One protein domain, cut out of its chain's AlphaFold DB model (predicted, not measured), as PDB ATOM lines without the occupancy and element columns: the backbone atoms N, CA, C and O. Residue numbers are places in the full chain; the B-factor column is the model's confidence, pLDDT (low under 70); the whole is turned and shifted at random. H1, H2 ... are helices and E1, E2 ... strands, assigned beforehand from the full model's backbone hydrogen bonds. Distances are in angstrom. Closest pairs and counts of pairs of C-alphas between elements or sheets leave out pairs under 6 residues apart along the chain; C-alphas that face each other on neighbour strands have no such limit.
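This is residues 4 to 46 of the 689 residues of a protein of Hortaea werneckii (UniProt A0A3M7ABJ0). What shape do these atoms make? They make a flat, open V: one long helix, H1, is one arm, a small hairpin of two strands, E1 and E2, is in the other, and the link of residues 23 to 28 joins them at the corner. After E2 the last stretch folds back beside the hairpin, where residues 44 to 45 pair with residues 35 to 36 of E2. What is it made of? The printed part has 43 residues with one named helix and two named strands, in the order H1, E1, E2; the sheet, in the order E1 - E2, is antiparallel, and the class is mixed, helices and strands. How open is it? It is only just loose, close to compact, with a radius of gyration of the C-alphas of 11.3 A and spans of 31 by 25 by 8 A.

How does the printed part set out? It begins with H1, residues 4 to 22, in which every O i to N i+4 pair is within hydrogen-bond range. Residues 4 to 11 of H1 stand free, with no C-alpha 8 or more residues away along the chain within 10 A. How do the strands pair? E1, residues 29 to 32, and E2, residues 35 to 38, form a hairpin, antiparallel with 158 degrees between their directions. N 30 and O 37 are 2.9 A apart and N 35 and O 32 are 3.2 A apart, both within hydrogen-bond range. The C-alphas of Val 29 and Val 38 face each other at 4.6 A. Does H1 reach E2? H1 and E2 are apart, with no C-alpha of the one within 8 A of the other.

Where does H1 run? Its 19 residues go from C-alpha 4 at (122.348, 100.495, 27.013) to C-alpha 22 at (122.472, 101.705, 54.170), 27.2 A from first to last C-alpha. Where are the strands? E1 has four residues, Val 29 to Ser 32, and E2 has four, Gln 35 to Val 38; each measures 10.2 A from first to last C-alpha. E2 ends with C-alpha 38 at (121.786, 113.291, 44.418).

How large is it? The two C-alphas farthest apart are those of Arg 4 and Asp 25, at 32.0 A. Without residues 4 to 11 the body of 35 residues spans 27 by 19 by 8 A. Is the printed part whole? It has no cut; the link from H1 to E1 has 6 residues and is short, and that from E1 to E2 has 2 and is tight. How sure is the model? The mean pLDDT of the printed part is 70.3, and 20 residues are under 70, among them residues 4 to 6, 23 to 29 and 43 to 46.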
ATOM      1  N   ARG A   4     121.279  99.996  26.129       63.69
ATOM      2  CA  ARG A   4     122.348 100.495  27.013       63.69
ATOM      3  C   ARG A   4     121.886 101.647  27.904       63.69
ATOM      4  O   ARG A   4     122.273 101.704  29.067       63.69
ATOM      5  N   GLY A   5     121.048 102.549  27.389       67.38
ATOM      6  CA  GLY A   5     120.443 103.612  28.189       67.38
ATOM      7  C   GLY A   5     119.542 103.068  29.298       67.38
ATOM      8  O   GLY A   5     119.562 103.588  30.410       67.38
ATOM      9  N   THR A   6     118.800 101.992  29.024       69.81
ATOM     10  CA  THR A   6     117.939 101.336  30.020       69.81
ATOM     11  C   THR A   6     118.753 100.610  31.096       69.81
ATOM     12  O   THR A   6     118.457 100.764  32.280       69.81
ATOM     13  N   GLU A   7     119.811  99.884  30.723       73.50
ATOM     14  CA  GLU A   7     120.727  99.234  31.680       73.50
ATOM     15  C   GLU A   7     121.428 100.263  32.584       73.50
ATOM     16  O   GLU A   7     121.465 100.093  33.802       73.50
ATOM     17  N   GLY A   8     121.867 101.397  32.025       72.94
ATOM     18  CA  GLY A   8     122.484 102.476  32.802       72.94
ATOM     19  C   GLY A   8     121.533 103.189  33.775       72.94
ATOM     20  O   GLY A   8     121.982 103.748  34.776       72.94
ATOM     21  N   ILE A   9     120.220 103.181  33.518       72.31
ATOM     22  CA  ILE A   9     119.216 103.700  34.464       72.31
ATOM     23  C   ILE A   9     118.979 102.706  35.596       72.31
ATOM     24  O   ILE A   9     118.897 103.119  36.753       72.31
ATOM     25  N   LEU A  10     118.911 101.410  35.279       73.38
ATOM     26  CA  LEU A  10     118.716 100.360  36.277       73.38
ATOM     27  C   LEU A  10     119.891 100.298  37.262       73.38
ATOM     28  O   LEU A  10     119.654 100.263  38.465       73.38
ATOM     29  N   GLU A  11     121.138 100.416  36.793       77.00
ATOM     30  CA  GLU A  11     122.311 100.495  37.682       77.00
ATOM     31  C   GLU A  11     122.298 101.737  38.591       77.00
ATOM     32  O   GLU A  11     122.708 101.674  39.753       77.00
ATOM     33  N   LYS A  12     121.811 102.883  38.092       74.38
ATOM     34  CA  LYS A  12     121.678 104.107  38.899       74.38
ATOM     35  C   LYS A  12     120.570 103.981  39.942       74.38
ATOM     36  O   LYS A  12     120.771 104.413  41.074       74.38
ATOM     37  N   MET A  13     119.438 103.368  39.595       76.75
ATOM     38  CA  MET A  13     118.370 103.071  40.556       76.75
ATOM     39  C   MET A  13     118.852 102.131  41.662       76.75
ATOM     40  O   MET A  13     118.571 102.389  42.831       76.75
ATOM     41  N   ASP A  14     119.615 101.094  41.317       79.69
ATOM     42  CA  ASP A  14     120.110 100.119  42.291       79.69
ATOM     43  C   ASP A  14     121.105 100.760  43.279       79.69
ATOM     44  O   ASP A  14     121.018 100.551  44.489       79.69
ATOM     45  N   LYS A  15     121.973 101.667  42.801       74.31
ATOM     46  CA  LYS A  15     122.853 102.480  43.666       74.31
ATOM     47  C   LYS A  15     122.085 103.408  44.610       74.31
ATOM     48  O   LYS A  15     122.459 103.524  45.778       74.31
ATOM     49  N   VAL A  16     121.020 104.058  44.135       77.62
ATOM     50  CA  VAL A  16     120.186 104.941  44.971       77.62
ATOM     51  C   VAL A  16     119.474 104.140  46.060       77.62
ATOM     52  O   VAL A  16     119.515 104.521  47.228       77.62
ATOM     53  N   LEU A  17     118.879 102.999  45.702       76.62
ATOM     54  CA  LEU A  17     118.189 102.126  46.653       76.62
ATOM     55  C   LEU A  17     119.155 101.534  47.686       76.62
ATOM     56  O   LEU A  17     118.861 101.561  48.879       76.62
ATOM     57  N   ALA A  18     120.337 101.077  47.262       75.56
ATOM     58  CA  ALA A  18     121.362 100.577  48.176       75.56
ATOM     59  C   ALA A  18     121.850 101.655  49.160       75.56
ATOM     60  O   ALA A  18     122.116 101.349  50.323       75.56
ATOM     61  N   THR A  19     121.939 102.915  48.722       69.00
ATOM     62  CA  THR A  19     122.362 104.042  49.570       69.00
ATOM     63  C   THR A  19     121.291 104.398  50.602       69.00
ATOM     64  O   THR A  19     121.613 104.525  51.780       69.00
ATOM     65  N   LEU A  20     120.017 104.445  50.195       70.06
ATOM     66  CA  LEU A  20     118.879 104.703  51.090       70.06
ATOM     67  C   LEU A  20     118.690 103.611  52.153       70.06
ATOM     68  O   LEU A  20     118.280 103.903  53.271       70.06
ATOM     69  N   ILE A  21     118.993 102.352  51.820       76.69
ATOM     70  CA  ILE A  21     118.918 101.237  52.778       76.69
ATOM     71  C   ILE A  21     120.076 101.288  53.781       76.69
ATOM     72  O   ILE A  21     119.913 100.889  54.933       76.69
ATOM     73  N   LYS A  22     121.259 101.736  53.347       71.50
ATOM     74  CA  LYS A  22     122.472 101.705  54.170       71.50
ATOM     75  C   LYS A  22     122.552 102.867  55.161       71.50
ATOM     76  O   LYS A  22     123.141 102.685  56.223       71.50
ATOM     77  N   ASP A  23     121.977 104.018  54.823       67.38
ATOM     78  CA  ASP A  23     121.943 105.201  55.685       67.38
ATOM     79  C   ASP A  23     120.675 106.030  55.408       67.38
ATOM     80  O   ASP A  23     120.644 106.890  54.527       67.38
ATOM     81  N   ALA A  24     119.591 105.711  56.123       68.31
ATOM     82  CA  ALA A  24     118.259 106.271  55.874       68.31
ATOM     83  C   ALA A  24     118.141 107.767  56.220       68.31
ATOM     84  O   ALA A  24     117.238 108.436  55.718       68.31
ATOM     85  N   ASP A  25     119.064 108.287  57.034       67.06
ATOM     86  CA  ASP A  25     119.088 109.685  57.473       67.06
ATOM     87  C   ASP A  25     120.071 110.543  56.649       67.06
ATOM     88  O   ASP A  25     120.240 111.739  56.913       67.06
ATOM     89  N   ALA A  26     120.722 109.963  55.632       68.44
ATOM     90  CA  ALA A  26     121.643 110.692  54.771       68.44
ATOM     91  C   ALA A  26     120.902 111.734  53.901       68.44
ATOM     92  O   ALA A  26     119.863 111.435  53.302       68.44
ATOM     93  N   PRO A  27     121.435 112.966  53.769       61.62
ATOM     94  CA  PRO A  27     120.793 114.018  52.991       61.62
ATOM     95  C   PRO A  27     120.666 113.628  51.512       61.62
ATOM     96  O   PRO A  27     121.639 113.271  50.850       61.62
ATOM     97  N   THR A  28     119.446 113.747  50.980       69.62
ATOM     98  CA  THR A  28     119.076 113.353  49.608       69.62
ATOM     99  C   THR A  28     119.856 114.120  48.534       69.62
ATOM    100  O   THR A  28     120.059 113.616  47.431       69.62
ATOM    101  N   VAL A  29     120.325 115.328  48.853       68.50
ATOM    102  CA  VAL A  29     121.180 116.143  47.986       68.50
ATOM    103  C   VAL A  29     122.358 116.658  48.802       68.50
ATOM    104  O   VAL A  29     122.165 117.295  49.838       68.50
ATOM    105  N   ALA A  30     123.574 116.400  48.325       70.75
ATOM    106  CA  ALA A  30     124.809 116.867  48.941       70.75
ATOM    107  C   ALA A  30     125.565 117.785  47.974       70.75
ATOM    108  O   ALA A  30     125.804 117.425  46.819       70.75
ATOM    109  N   PHE A  31     125.954 118.966  48.455       71.88
ATOM    110  CA  PHE A  31     126.696 119.959  47.680       71.88
ATOM    111  C   PHE A  31     128.162 119.988  48.112       71.88
ATOM    112  O   PHE A  31     128.465 120.073  49.301       71.88
ATOM    113  N   SER A  32     129.069 119.947  47.139       66.12
ATOM    114  CA  SER A  32     130.509 120.122  47.336       66.12
ATOM    115  C   SER A  32     131.017 121.143  46.321       66.12
ATOM    116  O   SER A  32     131.324 120.823  45.171       66.12
ATOM    117  N   GLY A  33     131.024 122.416  46.725       72.56
ATOM    118  CA  GLY A  33     131.339 123.530  45.828       72.56
ATOM    119  C   GLY A  33     130.343 123.629  44.658       72.56
ATOM    120  O   GLY A  33     129.138 123.558  44.895       72.56
ATOM    121  N   PRO A  34     130.795 123.779  43.397       69.44
ATOM    122  CA  PRO A  34     129.913 123.879  42.228       69.44
ATOM    123  C   PRO A  34     129.328 122.526  41.782       69.44
ATOM    124  O   PRO A  34     128.756 122.426  40.696       69.44
ATOM    125  N   GLN A  35     129.507 121.464  42.573       63.31
ATOM    126  CA  GLN A  35     129.045 120.122  42.248       63.31
ATOM    127  C   GLN A  35     127.970 119.662  43.228       63.31
ATOM    128  O   GLN A  35     128.068 119.890  44.435       63.31
ATOM    129  N   ALA A  36     126.956 118.981  42.701       71.69
ATOM    130  CA  ALA A  36     125.898 118.364  43.486       71.69
ATOM    131  C   ALA A  36     125.855 116.856  43.217       71.69
ATOM    132  O   ALA A  36     125.953 116.410  42.073       71.69
ATOM    133  N   SER A  37     125.695 116.076  44.280       74.44
ATOM    134  CA  SER A  37     125.361 114.653  44.226       74.44
ATOM    135  C   SER A  37     123.929 114.477  44.721       74.44
ATOM    136  O   SER A  37     123.531 115.087  45.714       74.44
ATOM    137  N   VAL A  38     123.154 113.647  44.026       73.19
ATOM    138  CA  VAL A  38     121.786 113.291  44.418       73.19
ATOM    139  C   VAL A  38     121.784 111.817  44.799       73.19
ATOM    140  O   VAL A  38     122.149 110.971  43.985       73.19
ATOM    141  N   CYS A  39     121.410 111.513  46.041       69.69
ATOM    142  CA  CYS A  39     121.340 110.156  46.594       69.69
ATOM    143  C   CYS A  39     122.624 109.318  46.410       69.69
ATOM    144  O   CYS A  39     122.551 108.128  46.102       69.69
ATOM    145  N   GLY A  40     123.802 109.937  46.556       62.75
ATOM    146  CA  GLY A  40     125.097 109.251  46.443       62.75
ATOM    147  C   GLY A  40     125.531 108.911  45.011       62.75
ATOM    148  O   GLY A  40     126.512 108.191  44.829       62.75
ATOM    149  N   LEU A  41     124.825 109.415  43.992       75.00
ATOM    150  CA  LEU A  41     125.230 109.292  42.590       75.00
ATOM    151  C   LEU A  41     126.409 110.218  42.251       75.00
ATOM    152  O   LEU A  41     126.689 111.177  42.972       75.00
ATOM    153  N   ASP A  42     127.084 109.929  41.135       73.06
ATOM    154  CA  ASP A  42     128.270 110.664  40.688       73.06
ATOM    155  C   ASP A  42     128.020 112.183  40.640       73.06
ATOM    156  O   ASP A  42     126.959 112.649  40.218       73.06
ATOM    157  N   LEU A  43     129.015 112.950  41.091       66.62
ATOM    158  CA  LEU A  43     128.942 114.405  41.202       66.62
ATOM    159  C   LEU A  43     128.678 115.050  39.838       66.62
ATOM    160  O   LEU A  43     129.447 114.880  38.889       66.62
ATOM    161  N   MET A  44     127.609 115.836  39.760       58.66
ATOM    162  CA  MET A  44     127.264 116.617  38.578       58.66
ATOM    163  C   MET A  44     127.691 118.066  38.787       58.66
ATOM    164  O   MET A  44     127.370 118.680  39.805       58.66
ATOM    165  N   THR A  45     128.428 118.617  37.822       63.50
ATOM    166  CA  THR A  45     128.841 120.025  37.858       63.50
ATOM    167  C   THR A  45     127.662 120.890  37.433       63.50
ATOM    168  O   THR A  45     127.118 120.705  36.345       63.50
ATOM    169  N   LEU A  46     127.253 121.815  38.298       56.56
ATOM    170  CA  LEU A  46     126.202 122.777  37.998       56.56
ATOM    171  C   LEU A  46     126.776 123.797  37.008       56.56
ATOM    172  O   LEU A  46     127.812 124.411  37.272       56.56
TER     173      LEU A  46